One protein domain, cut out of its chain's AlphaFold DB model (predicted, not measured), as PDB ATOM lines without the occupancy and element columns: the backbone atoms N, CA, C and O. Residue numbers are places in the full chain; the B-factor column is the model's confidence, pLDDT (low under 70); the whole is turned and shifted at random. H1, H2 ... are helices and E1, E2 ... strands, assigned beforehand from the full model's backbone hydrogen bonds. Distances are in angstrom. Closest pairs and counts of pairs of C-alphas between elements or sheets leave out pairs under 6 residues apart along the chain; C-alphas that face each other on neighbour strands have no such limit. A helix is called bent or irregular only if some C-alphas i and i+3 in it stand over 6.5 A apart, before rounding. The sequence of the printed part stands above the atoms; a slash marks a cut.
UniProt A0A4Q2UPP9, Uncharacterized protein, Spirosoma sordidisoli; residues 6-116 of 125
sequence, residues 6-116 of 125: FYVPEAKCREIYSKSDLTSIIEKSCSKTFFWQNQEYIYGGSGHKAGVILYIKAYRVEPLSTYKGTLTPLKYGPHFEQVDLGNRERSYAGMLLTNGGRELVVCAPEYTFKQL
ATOM      1  N   PHE A   6     193.499 208.177 209.579       91.81
ATOM      2  CA  PHE A   6     192.137 207.711 209.763       91.81
ATOM      3  C   PHE A   6     191.252 208.324 208.696       91.81
ATOM      4  O   PHE A   6     191.229 209.541 208.523       91.81
ATOM      5  N   TYR A   7     190.479 207.484 208.018       90.31
ATOM      6  CA  TYR A   7     189.398 207.945 207.162       90.31
ATOM      7  C   TYR A   7     188.106 207.885 207.963       90.31
ATOM      8  O   TYR A   7     187.685 206.813 208.398       90.31
ATOM      9  N   VAL A   8     187.506 209.046 208.203       89.50
ATOM     10  CA  VAL A   8     186.344 209.186 209.078       89.50
ATOM     11  C   VAL A   8     185.169 209.828 208.342       89.50
ATOM     12  O   VAL A   8     185.368 210.557 207.367       89.50
ATOM     13  N   PRO A   9     183.926 209.576 208.782       89.12
ATOM     14  CA  PRO A   9     182.766 210.267 208.236       89.12
ATOM     15  C   PRO A   9     182.878 211.786 208.405       89.12
ATOM     16  O   PRO A   9     183.461 212.271 209.376       89.12
ATOM     17  N   GLU A  10     182.233 212.540 207.517       87.06
ATOM     18  CA  GLU A  10     182.204 214.009 207.568       87.06
ATOM     19  C   GLU A  10     181.769 214.545 208.940       87.06
ATOM     20  O   GLU A  10     182.374 215.475 209.474       87.06
ATOM     21  N   ALA A  11     180.752 213.922 209.542       88.50
ATOM     22  CA  ALA A  11     180.267 214.282 210.870       88.50
ATOM     23  C   ALA A  11     181.386 214.237 211.922       88.50
ATOM     24  O   ALA A  11     181.465 215.126 212.770       88.50
ATOM     25  N   LYS A  12     182.297 213.259 211.829       91.12
ATOM     26  CA  LYS A  12     183.433 213.149 212.742       91.12
ATOM     27  C   LYS A  12     184.476 214.233 212.476       91.12
ATOM     28  O   LYS A  12     184.969 214.827 213.427       91.12
ATOM     29  N   CYS A  13     184.768 214.558 211.217       89.06
ATOM     30  CA  CYS A  13     185.634 215.699 210.896       89.06
ATOM     31  C   CYS A  13     185.077 217.014 211.465       89.06
ATOM     32  O   CYS A  13     185.817 217.771 212.088       89.06
ATOM     33  N   ARG A  14     183.769 217.267 211.314       88.62
ATOM     34  CA  ARG A  14     183.107 218.459 211.871       88.62
ATOM     35  C   ARG A  14     183.153 218.484 213.401       88.62
ATOM     36  O   ARG A  14     183.440 219.529 213.979       88.62
ATOM     37  N   GLU A  15     182.918 217.343 214.052       91.38
ATOM     38  CA  GLU A  15     183.049 217.202 215.506       91.38
ATOM     39  C   GLU A  15     184.460 217.582 215.961       91.38
ATOM     40  O   GLU A  15     184.604 218.458 216.812       91.38
ATOM     41  N   ILE A  16     185.494 216.982 215.362       91.00
ATOM     42  CA  ILE A  16     186.892 217.253 215.716       91.00
ATOM     43  C   ILE A  16     187.224 218.731 215.476       91.00
ATOM     44  O   ILE A  16     187.826 219.373 216.332       91.00
ATOM     45  N   TYR A  17     186.790 219.302 214.352       87.38
ATOM     46  CA  TYR A  17     187.039 220.707 214.038       87.38
ATOM     47  C   TYR A  17     186.362 221.668 215.026       87.38
ATOM     48  O   TYR A  17     186.941 222.689 215.377       87.38
ATOM     49  N   SER A  18     185.191 221.324 215.571       86.56
ATOM     50  CA  SER A  18     184.556 222.102 216.653       86.56
ATOM     51  C   SER A  18     185.351 222.096 217.972       86.56
ATOM     52  O   SER A  18     185.094 222.908 218.867       86.56
ATOM     53  N   LYS A  19     186.300 221.158 218.109       85.81
ATOM     54  CA  LYS A  19     187.270 221.087 219.209       85.81
ATOM     55  C   LYS A  19     188.580 221.797 218.881       85.81
ATOM     56  O   LYS A  19     189.452 221.812 219.745       85.81
ATOM     57  N   SER A  20     188.716 222.375 217.683       78.19
ATOM     58  CA  SER A  20     189.805 223.309 217.426       78.19
ATOM     59  C   SER A  20     189.690 224.436 218.441       78.19
ATOM     60  O   SER A  20     188.646 225.078 218.579       78.19
ATOM     61  N   ASP A  21     190.743 224.596 219.226       65.69
ATOM     62  CA  ASP A  21     190.922 225.781 220.032       65.69
ATOM     63  C   ASP A  21     192.015 226.605 219.366       65.69
ATOM     64  O   ASP A  21     193.075 226.084 219.008       65.69
ATOM     65  N   LEU A  22     191.711 227.875 219.105       53.88
ATOM     66  CA  LEU A  22     192.663 228.812 218.508       53.88
ATOM     67  C   LEU A  22     193.678 229.292 219.545       53.88
ATOM     68  O   LEU A  22     194.712 229.848 219.173       53.88
ATOM     69  N   THR A  23     193.416 229.065 220.836       54.47
ATOM     70  CA  THR A  23     194.476 229.128 221.831       54.47
ATOM     71  C   THR A  23     195.380 227.936 221.578       54.47
ATOM     72  O   THR A  23     194.950 226.793 221.734       54.47
ATOM     73  N   SER A  24     196.611 228.204 221.132       51.91
ATOM     74  CA  SER A  24     197.663 227.200 220.989       51.91
ATOM     75  C   SER A  24     197.586 226.189 222.128       51.91
ATOM     76  O   SER A  24     197.327 226.580 223.265       51.91
ATOM     77  N   ILE A  25     197.837 224.912 221.836       58.28
ATOM     78  CA  ILE A  25     198.121 223.928 222.877       58.28
ATOM     79  C   ILE A  25     199.290 224.507 223.684       58.28
ATOM     80  O   ILE A  25     200.428 224.492 223.236       58.28
ATOM     81  N   ILE A  26     198.989 225.123 224.821       57.94
ATOM     82  CA  ILE A  26     199.955 225.725 225.734       57.94
ATOM     83  C   ILE A  26     199.904 224.924 227.017       57.94
ATOM     84  O   ILE A  26     198.833 224.471 227.441       57.94
ATOM     85  N   GLU A  27     201.064 224.749 227.641       54.00
ATOM     86  CA  GLU A  27     201.121 224.103 228.944       54.00
ATOM     87  C   GLU A  27     200.202 224.891 229.887       54.00
ATOM     88  O   GLU A  27     200.326 226.109 230.023       54.00
ATOM     89  N   LYS A  28     199.263 224.177 230.522       54.47
ATOM     90  CA  LYS A  28     198.266 224.681 231.487       54.47
ATOM     91  C   LYS A  28     196.996 225.353 230.947       54.47
ATOM     92  O   LYS A  28     196.246 225.878 231.770       54.47
ATOM     93  N   SER A  29     196.680 225.317 229.647       57.56
ATOM     94  CA  SER A  29     195.365 225.802 229.174       57.56
ATOM     95  C   SER A  29     194.472 224.725 228.560       57.56
ATOM     96  O   SER A  29     194.936 223.733 227.994       57.56
ATOM     97  N   CYS A  30     193.169 224.949 228.739       55.28
ATOM     98  CA  CYS A  30     192.073 224.035 228.459       55.28
ATOM     99  C   CYS A  30     192.022 223.668 226.977       55.28
ATOM    100  O   CYS A  30     191.454 224.389 226.168       55.28
ATOM    101  N   SER A  31     192.582 222.516 226.624       65.94
ATOM    102  CA  SER A  31     192.384 221.956 225.293       65.94
ATOM    103  C   SER A  31     191.231 220.962 225.314       65.94
ATOM    104  O   SER A  31     191.241 219.999 226.083       65.94
ATOM    105  N   LYS A  32     190.233 221.176 224.453       84.44
ATOM    106  CA  LYS A  32     189.151 220.209 224.250       84.44
ATOM    107  C   LYS A  32     189.719 218.931 223.621       84.44
ATOM    108  O   LYS A  32     190.430 218.990 222.622       84.44
ATOM    109  N   THR A  33     189.358 217.775 224.169       89.06
ATOM    110  CA  THR A  33     189.714 216.460 223.618       89.06
ATOM    111  C   THR A  33     188.525 215.813 222.907       89.06
ATOM    112  O   THR A  33     187.375 216.253 223.033       89.06
ATOM    113  N   PHE A  34     188.799 214.772 222.125       91.75
ATOM    114  CA  PHE A  34     187.791 213.941 221.473       91.75
ATOM    115  C   PHE A  34     188.213 212.472 221.489       91.75
ATOM    116  O   PHE A  34     189.396 212.159 221.587       91.75
ATOM    117  N   PHE A  35     187.245 211.566 221.355       93.38
ATOM    118  CA  PHE A  35     187.510 210.128 221.313       93.38
ATOM    119  C   PHE A  35     187.360 209.563 219.902       93.38
ATOM    120  O   PHE A  35     186.430 209.917 219.172       93.38
ATOM    121  N   TRP A  36     188.249 208.646 219.534       93.38
ATOM    122  CA  TRP A  36     188.151 207.821 218.333       93.38
ATOM    123  C   TRP A  36     188.703 206.426 218.623       93.38
ATOM    124  O   TRP A  36     189.762 206.309 219.227       93.38
ATOM    125  N   GLN A  37     187.976 205.368 218.242       91.00
ATOM    126  CA  GLN A  37     188.384 203.968 218.472       91.00
ATOM    127  C   GLN A  37     188.874 203.693 219.912       91.00
ATOM    128  O   GLN A  37     189.898 203.051 220.130       91.00
ATOM    129  N   ASN A  38     188.132 204.201 220.904       90.69
ATOM    130  CA  ASN A  38     188.443 204.075 222.335       90.69
ATOM    131  C   ASN A  38     189.787 204.701 222.774       90.69
ATOM    132  O   ASN A  38     190.313 204.369 223.833       90.69
ATOM    133  N   GLN A  39     190.341 205.615 221.976       93.44
ATOM    134  CA  GLN A  39     191.506 206.425 222.325       93.44
ATOM    135  C   GLN A  39     191.130 207.905 222.367       93.44
ATOM    136  O   GLN A  39     190.261 208.360 221.619       93.44
ATOM    137  N   GLU A  40     191.772 208.649 223.265       93.50
ATOM    138  CA  GLU A  40     191.577 210.087 223.422       93.50
ATOM    139  C   GLU A  40     192.616 210.852 222.603       93.50
ATOM    140  O   GLU A  40     193.800 210.509 222.585       93.50
ATOM    141  N   TYR A  41     192.164 211.905 221.932       92.06
ATOM    142  CA  TYR A  41     192.975 212.736 221.060       92.06
ATOM    143  C   TYR A  41     192.748 214.218 221.339       92.06
ATOM    144  O   TYR A  41     191.700 214.634 221.842       92.06
ATOM    145  N   ILE A  42     193.732 215.015 220.946       88.44
ATOM    146  CA  ILE A  42     193.694 216.472 220.941       88.44
ATOM    147  C   ILE A  42     193.925 216.993 219.522       88.44
ATOM    148  O   ILE A  42     194.732 216.444 218.773       88.44
ATOM    149  N   TYR A  43     193.203 218.048 219.149       87.56
ATOM    150  CA  TYR A  43     193.357 218.719 217.861       87.56
ATOM    151  C   TYR A  43     194.739 219.385 217.746       87.56
ATOM    152  O   TYR A  43     195.108 220.172 218.607       87.56
ATOM    153  N   GLY A  44     195.482 219.101 216.674       82.62
ATOM    154  CA  GLY A  44     196.812 219.661 216.394       82.62
ATOM    155  C   GLY A  44     196.863 220.633 215.206       82.62
ATOM    156  O   GLY A  44     197.864 221.316 215.014       82.62
ATOM    157  N   GLY A  45     195.801 220.713 214.398       84.12
ATOM    158  CA  GLY A  45     195.717 221.614 213.244       84.12
ATOM    159  C   GLY A  45     194.838 221.058 212.126       84.12
ATOM    160  O   GLY A  45     194.426 219.902 212.160       84.12
ATOM    161  N   SER A  46     194.548 221.855 211.100       88.19
ATOM    162  CA  SER A  46     193.812 221.382 209.922       88.19
ATOM    163  C   SER A  46     194.253 222.078 208.646       88.19
ATOM    164  O   SER A  46     194.609 223.255 208.640       88.19
ATOM    165  N   GLY A  47     194.214 221.329 207.547       86.75
ATOM    166  CA  GLY A  47     194.392 221.856 206.201       86.75
ATOM    167  C   GLY A  47     193.038 222.099 205.549       86.75
ATOM    168  O   GLY A  47     192.161 221.235 205.600       86.75
ATOM    169  N   HIS A  48     192.880 223.254 204.906       85.88
ATOM    170  CA  HIS A  48     191.649 223.629 204.217       85.88
ATOM    171  C   HIS A  48     191.915 223.949 202.748       85.88
ATOM    172  O   HIS A  48     192.969 224.475 202.395       85.88
ATOM    173  N   LYS A  49     190.922 223.694 201.894       83.75
ATOM    174  CA  LYS A  49     190.892 224.167 200.505       83.75
ATOM    175  C   LYS A  49     189.505 224.710 200.200       83.75
ATOM    176  O   LYS A  49     188.525 223.989 200.341       83.75
ATOM    177  N   ALA A  50     189.433 225.982 199.805       85.12
ATOM    178  CA  ALA A  50     188.173 226.674 199.509       85.12
ATOM    179  C   ALA A  50     187.108 226.516 200.622       85.12
ATOM    180  O   ALA A  50     185.939 226.270 200.347       85.12
ATOM    181  N   GLY A  51     187.524 226.597 201.893       78.81
ATOM    182  CA  GLY A  51     186.636 226.446 203.055       78.81
ATOM    183  C   GLY A  51     186.314 225.001 203.458       78.81
ATOM    184  O   GLY A  51     185.754 224.786 204.528       78.81
ATOM    185  N   VAL A  52     186.717 224.001 202.669       81.00
ATOM    186  CA  VAL A  52     186.506 222.577 202.971       81.00
ATOM    187  C   VAL A  52     187.701 222.015 203.740       81.00
ATOM    188  O   VAL A  52     188.850 222.247 203.356       81.00
ATOM    189  N   ILE A  53     187.441 221.277 204.822       82.81
ATOM    190  CA  ILE A  53     188.469 220.581 205.609       82.81
ATOM    191  C   ILE A  53     189.002 219.406 204.783       82.81
ATOM    192  O   ILE A  53     188.258 218.482 204.473       82.81
ATOM    193  N   LEU A  54     190.292 219.426 204.445       85.81
ATOM    194  CA  LEU A  54     190.951 218.320 203.742       85.81
ATOM    195  C   LEU A  54     191.454 217.257 204.715       85.81
ATOM    196  O   LEU A  54     191.340 216.059 204.467       85.81
ATOM    197  N   TYR A  55     192.046 217.712 205.813       89.81
ATOM    198  CA  TYR A  55     192.564 216.851 206.858       89.81
ATOM    199  C   TYR A  55     192.622 217.595 208.186       89.81
ATOM    200  O   TYR A  55     192.738 218.823 208.229       89.81
ATOM    201  N   ILE A  56     192.597 216.828 209.267       91.00
ATOM    202  CA  ILE A  56     192.805 217.303 210.627       91.00
ATOM    203  C   ILE A  56     193.965 216.522 211.230       91.00
ATOM    204  O   ILE A  56     193.946 215.296 211.258       91.00
ATOM    205  N   LYS A  57     194.974 217.237 211.710       90.75
ATOM    206  CA  LYS A  57     196.065 216.694 212.510       90.75
ATOM    207  C   LYS A  57     195.619 216.601 213.960       90.75
ATOM    208  O   LYS A  57     194.944 217.499 214.464       90.75
ATOM    209  N   ALA A  58     195.990 215.525 214.630       90.19
ATOM    210  CA  ALA A  58     195.689 215.314 216.034       90.19
ATOM    211  C   ALA A  58     196.751 214.439 216.690       90.19
ATOM    212  O   ALA A  58     197.382 213.612 216.037       90.19
ATOM    213  N   TYR A  59     196.902 214.574 217.999       90.00
ATOM    214  CA  TYR A  59     197.789 213.725 218.784       90.00
ATOM    215  C   TYR A  59     196.972 212.901 219.756       90.00
ATOM    216  O   TYR A  59     195.984 213.387 220.304       90.00
ATOM    217  N   ARG A  60     197.385 211.657 219.994       92.69
ATOM    218  CA  ARG A  60     196.818 210.879 221.094       92.69
ATOM    219  C   ARG A  60     197.249 211.519 222.412       92.69
ATOM    220  O   ARG A  60     198.374 212.008 222.516       92.69
ATOM    221  N   VAL A  61     196.387 211.492 223.416       90.88
ATOM    222  CA  VAL A  61     196.718 211.936 224.771       90.88
ATOM    223  C   VAL A  61     196.481 210.822 225.777       90.88
ATOM    224  O   VAL A  61     195.578 210.005 225.615       90.88
ATOM    225  N   GLU A  62     197.299 210.792 226.822       92.62
ATOM    226  CA  GLU A  62     197.154 209.856 227.938       92.62
ATOM    227  C   GLU A  62     197.186 210.609 229.270       92.62
ATOM    228  O   GLU A  62     197.899 211.608 229.380       92.62
ATOM    229  N   PRO A  63     196.461 210.148 230.302       91.94
ATOM    230  CA  PRO A  63     196.647 210.652 231.656       91.94
ATOM    231  C   PRO A  63     198.112 210.561 232.089       91.94
ATOM    232  O   PRO A  63     198.761 209.529 231.885       91.94
ATOM    233  N   LEU A  64     198.612 211.610 232.747       89.69
ATOM    234  CA  LEU A  64     199.982 211.646 233.270       89.69
ATOM    235  C   LEU A  64     200.284 210.429 234.158       89.69
ATOM    236  O   LEU A  64     201.357 209.844 234.061       89.69
ATOM    237  N   SER A  65     199.309 209.993 234.960       90.44
ATOM    238  CA  SER A  65     199.426 208.828 235.846       90.44
ATOM    239  C   SER A  65     199.686 207.504 235.121       90.44
ATOM    240  O   SER A  65     200.170 206.558 235.735       90.44
ATOM    241  N   THR A  66     199.324 207.405 233.841       91.19
ATOM    242  CA  THR A  66     199.479 206.185 233.033       91.19
ATOM    243  C   THR A  66     200.572 206.294 231.976       91.19
ATOM    244  O   THR A  66     200.966 205.274 231.410       91.19
ATOM    245  N   TYR A  67     201.063 207.505 231.709       89.81
ATOM    246  CA  TYR A  67     202.077 207.753 230.696       89.81
ATOM    247  C   TYR A  67     203.431 207.176 231.127       89.81
ATOM    248  O   TYR A  67     203.928 207.454 232.215       89.81
ATOM    249  N   LYS A  68     204.040 206.364 230.257       88.06
ATOM    250  CA  LYS A  68     205.328 205.687 230.522       88.06
ATOM    251  C   LYS A  68     206.503 206.262 229.731       88.06
ATOM    252  O   LYS A  68     207.612 205.743 229.829       88.06
ATOM    253  N   GLY A  69     206.253 207.261 228.888       85.12
ATOM    254  CA  GLY A  69     207.285 207.879 228.065       85.12
ATOM    255  C   GLY A  69     208.081 208.942 228.818       85.12
ATOM    256  O   GLY A  69     207.774 209.311 229.952       85.12
ATOM    257  N   THR A  70     209.102 209.472 228.152       85.69
ATOM    258  CA  THR A  70     209.879 210.600 228.666       85.69
ATOM    259  C   THR A  70     209.077 211.887 228.520       85.69
ATOM    260  O   THR A  70     208.642 212.232 227.422       85.69
ATOM    261  N   LEU A  71     208.909 212.626 229.615       83.12
ATOM    262  CA  LEU A  71     208.410 213.997 229.552       83.12
ATOM    263  C   LEU A  71     209.497 214.896 228.959       83.12
ATOM    264  O   LEU A  71     210.628 214.915 229.446       83.12
ATOM    265  N   THR A  72     209.154 215.648 227.916       69.44
ATOM    266  CA  THR A  72     210.100 216.558 227.265       69.44
ATOM    267  C   THR A  72     209.942 217.949 227.886       69.44
ATOM    268  O   THR A  72     208.842 218.498 227.862       69.44
ATOM    269  N   PRO A  73     211.000 218.521 228.488       63.25
ATOM    270  CA  PRO A  73     210.862 219.507 229.555       63.25
ATOM    271  C   PRO A  73     210.232 220.858 229.178       63.25
ATOM    272  O   PRO A  73     210.548 221.491 228.163       63.25
ATOM    273  N   LEU A  74     209.439 221.314 230.153       57.75
ATOM    274  CA  LEU A  74     208.690 222.561 230.322       57.75
ATOM    275  C   LEU A  74     209.571 223.811 230.550       57.75
ATOM    276  O   LEU A  74     209.291 224.620 231.439       57.75
ATOM    277  N   LYS A  75     210.689 224.002 229.830       53.38
ATOM    278  CA  LYS A  75     211.381 225.308 229.897       53.38
ATOM    279  C   LYS A  75     210.569 226.335 229.107       53.38
ATOM    280  O   LYS A  75     210.809 226.559 227.921       53.38
ATOM    281  N   TYR A  76     209.605 226.934 229.800       57.81
ATOM    282  CA  TYR A  76     208.847 228.104 229.372       57.81
ATOM    283  C   TYR A  76     209.779 229.320 229.298       57.81
ATOM    284  O   TYR A  76     209.859 230.144 230.203       57.81
ATOM    285  N   GLY A  77     210.529 229.404 228.202       62.16
ATOM    286  CA  GLY A  77     210.787 230.699 227.583       62.16
ATOM    287  C   GLY A  77     209.532 231.153 226.828       62.16
ATOM    288  O   GLY A  77     208.465 230.548 226.977       62.16
ATOM    289  N   PRO A  78     209.627 232.167 225.967       67.69
ATOM    290  CA  PRO A  78     208.537 232.499 225.066       67.69
ATOM    291  C   PRO A  78     208.376 231.376 224.022       67.69
ATOM    292  O   PRO A  78     208.931 231.415 222.928       67.69
ATOM    293  N   HIS A  79     207.638 230.318 224.387       72.56
ATOM    294  CA  HIS A  79     207.312 229.173 223.526       72.56
ATOM    295  C   HIS A  79     206.726 229.651 222.195       72.56
ATOM    296  O   HIS A  79     207.105 229.154 221.140       72.56
ATOM    297  N   PHE A  80     205.859 230.661 222.267       70.31
ATOM    298  CA  PHE A  80     205.283 231.323 221.108       70.31
ATOM    299  C   PHE A  80     206.355 231.922 220.187       70.31
ATOM    300  O   PHE A  80     206.336 231.641 218.997       70.31
ATOM    301  N   GLU A  81     207.344 232.642 220.726       73.50
ATOM    302  CA  GLU A  81     208.447 233.185 219.918       73.50
ATOM    303  C   GLU A  81     209.270 232.072 219.263       73.50
ATOM    304  O   GLU A  81     209.617 232.170 218.094       73.50
ATOM    305  N   GLN A  82     209.563 230.980 219.975       75.56
ATOM    306  CA  GLN A  82     210.322 229.862 219.399       75.56
ATOM    307  C   GLN A  82     209.544 229.125 218.301       75.56
ATOM    308  O   GLN A  82     210.146 228.678 217.326       75.56
ATOM    309  N   VAL A  83     208.224 229.005 218.446       74.50
ATOM    310  CA  VAL A  83     207.333 228.477 217.407       74.50
ATOM    311  C   VAL A  83     207.305 229.403 216.193       74.50
ATOM    312  O   VAL A  83     207.460 228.930 215.070       74.50
ATOM    313  N   ASP A  84     207.124 230.706 216.406       73.69
ATOM    314  CA  ASP A  84     207.031 231.697 215.330       73.69
ATOM    315  C   ASP A  84     208.354 231.845 214.569       73.69
ATOM    316  O   ASP A  84     208.356 232.020 213.352       73.69
ATOM    317  N   LEU A  85     209.484 231.693 215.264       81.19
ATOM    318  CA  LEU A  85     210.819 231.623 214.666       81.19
ATOM    319  C   LEU A  85     211.117 230.270 213.991       81.19
ATOM    320  O   LEU A  85     212.168 230.125 213.373       81.19
ATOM    321  N   GLY A  86     210.232 229.273 214.112       75.50
ATOM    322  CA  GLY A  86     210.409 227.937 213.528       75.50
ATOM    323  C   GLY A  86     211.409 227.034 214.261       75.50
ATOM    324  O   GLY A  86     211.732 225.954 213.778       75.50
ATOM    325  N   ASN A  87     211.882 227.440 215.440       75.12
ATOM    326  CA  ASN A  87     212.840 226.688 216.255       75.12
ATOM    327  C   ASN A  87     212.182 225.573 217.084       75.12
ATOM    328  O   ASN A  87     212.877 224.754 217.689       75.12
ATOM    329  N   ARG A  88     210.845 225.561 217.172       70.81
ATOM    330  CA  ARG A  88     210.078 224.586 217.955       70.81
ATOM    331  C   ARG A  88     208.747 224.250 217.289       70.81
ATOM    332  O   ARG A  88     208.080 225.119 216.739       70.81
ATOM    333  N   GLU A  89     208.320 222.997 217.410       73.38
ATOM    334  CA  GLU A  89     206.961 222.589 217.049       73.38
ATOM    335  C   GLU A  89     205.925 223.116 218.058       73.38
ATOM    336  O   GLU A  89     206.183 223.181 219.265       73.38
ATOM    337  N   ARG A  90     204.722 223.449 217.566       72.50
ATOM    338  CA  ARG A  90     203.579 223.893 218.393       72.50
ATOM    339  C   ARG A  90     203.109 222.831 219.380       72.50
ATOM    340  O   ARG A  90     202.595 223.151 220.444       72.50
ATOM    341  N   SER A  91     203.248 221.565 219.019       77.06
ATOM    342  CA  SER A  91     202.862 220.425 219.842       77.06
ATOM    343  C   SER A  91     203.851 219.306 219.588       77.06
ATOM    344  O   SER A  91     204.286 219.117 218.459       77.06
ATOM    345  N   TYR A  92     204.240 218.599 220.642       77.38
ATOM    346  CA  TYR A  92     205.308 217.607 220.586       77.38
ATOM    347  C   TYR A  92     205.052 216.493 221.600       77.38
ATOM    348  O   TYR A  92     204.312 216.658 222.571       77.38
ATOM    349  N   ALA A  93     205.679 215.340 221.382       83.81
ATOM    350  CA  ALA A  93     205.555 214.200 222.278       83.81
ATOM    351  C   ALA A  93     206.144 214.488 223.669       83.81
ATOM    352  O   ALA A  93     207.233 215.052 223.807       83.81
ATOM    353  N   GLY A  94     205.427 214.068 224.710       81.62
ATOM    354  CA  GLY A  94     205.802 214.306 226.101       81.62
ATOM    355  C   GLY A  94     205.442 215.705 226.610       81.62
ATOM    356  O   GLY A  94     205.899 216.075 227.688       81.62
ATOM    357  N   MET A  95     204.653 216.483 225.856       83.12
ATOM    358  CA  MET A  95     204.106 217.772 226.293       83.12
ATOM    359  C   MET A  95     202.977 217.573 227.312       83.12
ATOM    360  O   MET A  95     202.065 216.782 227.064       83.12
ATOM    361  N   LEU A  96     203.019 218.313 228.425       82.69
ATOM    362  CA  LEU A  96     202.007 218.264 229.483       82.69
ATOM    363  C   LEU A  96     200.889 219.285 229.239       82.69
ATOM    364  O   LEU A  96     201.142 220.462 228.997       82.69
ATOM    365  N   LEU A  97     199.646 218.841 229.374       80.38
ATOM    366  CA  LEU A  97     198.431 219.617 229.162       80.38
ATOM    367  C   LEU A  97     197.514 219.518 230.375       80.38
ATOM    368  O   LEU A  97     197.520 218.516 231.090       80.38
ATOM    369  N   THR A  98     196.668 220.529 230.567       78.88
ATOM    370  CA  THR A  98     195.635 220.510 231.607       78.88
ATOM    371  C   THR A  98     194.259 220.680 230.973       78.88
ATOM    372  O   THR A  98     193.994 221.685 230.319       78.88
ATOM    373  N   ASN A  99     193.363 219.716 231.184       80.81
ATOM    374  CA  ASN A  99     191.982 219.761 230.699       80.81
ATOM    375  C   ASN A  99     191.015 219.468 231.854       80.81
ATOM    376  O   ASN A  99     190.937 218.335 232.327       80.81
ATOM    377  N   GLY A 100     190.301 220.489 232.341       74.62
ATOM    378  CA  GLY A 100     189.313 220.326 233.416       74.62
ATOM    379  C   GLY A 100     189.879 219.701 234.699       74.62
ATOM    380  O   GLY A 100     189.221 218.871 235.316       74.62
ATOM    381  N   GLY A 101     191.125 220.035 235.059       78.38
ATOM    382  CA  GLY A 101     191.835 219.456 236.208       78.38
ATOM    383  C   GLY A 101     192.540 218.122 235.933       78.38
ATOM    384  O   GLY A 101     193.260 217.635 236.798       78.38
ATOM    385  N   ARG A 102     192.387 217.540 234.735       86.00
ATOM    386  CA  ARG A 102     193.144 216.358 234.301       86.00
ATOM    387  C   ARG A 102     194.491 216.780 233.737       86.00
ATOM    388  O   ARG A 102     194.541 217.641 232.858       86.00
ATOM    389  N   GLU A 103     195.553 216.127 234.185       87.69
ATOM    390  CA  GLU A 103     196.878 216.222 233.577       87.69
ATOM    391  C   GLU A 103     197.006 215.180 232.465       87.69
ATOM    392  O   GLU A 103     196.876 213.976 232.701       87.69
ATOM    393  N   LEU A 104     197.223 215.654 231.242       88.50
ATOM    394  CA  LEU A 104     197.320 214.835 230.039       88.50
ATOM    395  C   LEU A 104     198.683 215.023 229.385       88.50
ATOM    396  O   LEU A 104     199.250 216.110 229.427       88.50
ATOM    397  N   VAL A 105     199.183 213.981 228.735       89.12
ATOM    398  CA  VAL A 105     200.456 214.001 228.021       89.12
ATOM    399  C   VAL A 105     200.227 213.711 226.544       89.12
ATOM    400  O   VAL A 105     199.596 212.713 226.191       89.12
ATOM    401  N   VAL A 106     200.756 214.575 225.678       88.69
ATOM    402  CA  VAL A 106     200.744 214.391 224.221       88.69
ATOM    403  C   VAL A 106     201.639 213.213 223.843       88.69
ATOM    404  O   VAL A 106     202.824 213.174 224.176       88.69
ATOM    405  N   CYS A 107     201.086 212.251 223.116       89.50
ATOM    406  CA  CYS A 107     201.801 211.090 222.602       89.50
ATOM    407  C   CYS A 107     202.182 211.294 221.130       89.50
ATOM    408  O   CYS A 107     201.395 211.820 220.347       89.50
ATOM    409  N   ALA A 108     203.358 210.799 220.744       84.81
ATOM    410  CA  ALA A 108     203.660 210.516 219.344       84.81
ATOM    411  C   ALA A 108     203.044 209.168 218.919       84.81
ATOM    412  O   ALA A 108     202.864 208.288 219.767       84.81
ATOM    413  N   PRO A 109     202.796 208.966 217.615       88.94
ATOM    414  CA  PRO A 109     202.970 209.936 216.527       88.94
ATOM    415  C   PRO A 109     201.790 210.919 216.394       88.94
ATOM    416  O   PRO A 109     200.768 210.780 217.061       88.94
ATOM    417  N   GLU A 110     201.933 211.912 215.512       88.94
ATOM    418  CA  GLU A 110     200.794 212.689 215.007       88.94
ATOM    419  C   GLU A 110     199.933 211.802 214.089       88.94
ATOM    420  O   GLU A 110     200.452 211.025 213.281       88.94
ATOM    421  N   TYR A 111     198.615 211.942 214.205       92.62
ATOM    422  CA  TYR A 111     197.608 211.259 213.402       92.62
ATOM    423  C   TYR A 111     196.879 212.245 212.492       92.62
ATOM    424  O   TYR A 111     196.622 213.389 212.863       92.62
ATOM    425  N   THR A 112     196.499 211.784 211.303       93.19
ATOM    426  CA  THR A 112     195.773 212.573 210.306       93.19
ATOM    427  C   THR A 112     194.384 211.992 210.072       93.19
ATOM    428  O   THR A 112     194.240 210.887 209.564       93.19
ATOM    429  N   PHE A 113     193.347 212.754 210.392       92.75
ATOM    430  CA  PHE A 113     191.954 212.431 210.116       92.75
ATOM    431  C   PHE A 113     191.543 213.059 208.783       92.75
ATOM    432  O   PHE A 113     191.561 214.281 208.639       92.75
ATOM    433  N   LYS A 114     191.165 212.233 207.812       91.94
ATOM    434  CA  LYS A 114     190.665 212.640 206.495       91.94
ATOM    435  C   LYS A 114     189.198 212.260 206.372       91.94
ATOM    436  O   LYS A 114     188.777 211.222 206.879       91.94
ATOM    437  N   GLN A 115     188.426 213.086 205.682       86.69
ATOM    438  CA  GLN A 115     187.051 212.737 205.355       86.69
ATOM    439  C   GLN A 115     187.043 211.566 204.359       86.69
ATOM    440  O   GLN A 115     187.816 211.550 203.403       86.69
ATOM    441  N   LEU A 116     186.172 210.582 204.581       84.31
ATOM    442  CA  LEU A 116     185.862 209.562 203.579       84.31
ATOM    443  C   LEU A 116     185.225 210.219 202.349       84.31
ATOM    444  O   LEU A 116     184.228 210.932 202.480       84.31
TER     445      LEU A 116
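AT A GLANCE: This is residues 6 to 116 of the 125 residues of an uncharacterized protein of Spirosoma sordidisoli (UniProt A0A4Q2UPP9). Three long, bent strands, E3, E4 and E6, run side by side as a strongly twisted sheet, with the short strands E1, E2 and E5 added at its edges and the helix H1 packed on it. The small helix H2 lies away from the sheet, between two long links. The printed part has 111 residues, with two named helices and six named strands in the order E1, H1, E2, E3, E4, H2, E5, E6, and its class is mixed, helices and strands. The sheet is branched and mixed: E1 and E6 are parallel, the other neighbour pairs antiparallel. The whole is compact, with a radius of gyration of the C-alphas of 14.1 A and spans of 39 by 33 by 23 A.

IN THESE COORDINATES: E6, residues 102 to 115, is 29.8 A long, bends by 85 degrees at residue 108 and ends at C-alpha 115 at (187.051, 212.737, 205.355). E4, residues 52 to 63, is 32.7 A long and bends by 51 degrees at residue 55. E3, residues 39 to 49, is 28.1 A long and bends by 64 degrees at residue 42. E2 holds residues 33 to 36, E5 residues 96 to 99, and E1 residues 6 to 8, beginning at C-alpha 6 at (192.137, 207.711, 209.763). H1, residues 10 to 18, is 12.4 A long; H2, residues 79 to 84, begins at C-alpha 79 at (207.312, 229.173, 223.526).

HOW THE PARTS SIT: E6 has three neighbours: E1 and E5 lie on one side of it, E4 on the other side. Within hydrogen-bond range are N 58 and O 111 of E4 and E6, 2.8 A, N 97 and O 104 of E5 and E6, 2.8 A, and N 8 and O 114 of E1 and E6, 2.8 A. E2, E3 and E4 form a meander, each strand the antiparallel neighbour of the one before, with N 42 and O 59 of E3 and E4 at 2.9 A and N 34 and O 41 of E2 and E3 at 2.9 A. H1 is on the sheet; its closest C-alphas to E6 are those of Glu 10 and Gln 115, 5.5 A, and to E2 those of Ile 16 and Phe 34, 6.7 A. H2 is not on the sheet, and H1 and H2 are apart. In H1 and H2 every O i to N i+4 pair is within hydrogen-bond range.

THE WHOLE: The two C-alphas farthest apart are those of Ala 50 and Ser 65, 42.0 A. The printed part has no cut. The links H1 to E2, E4 to H2 and H2 to E5 are long. The mean pLDDT of the printed part is 81.3, and residues 21 to 31 and 72 to 78 are under 70.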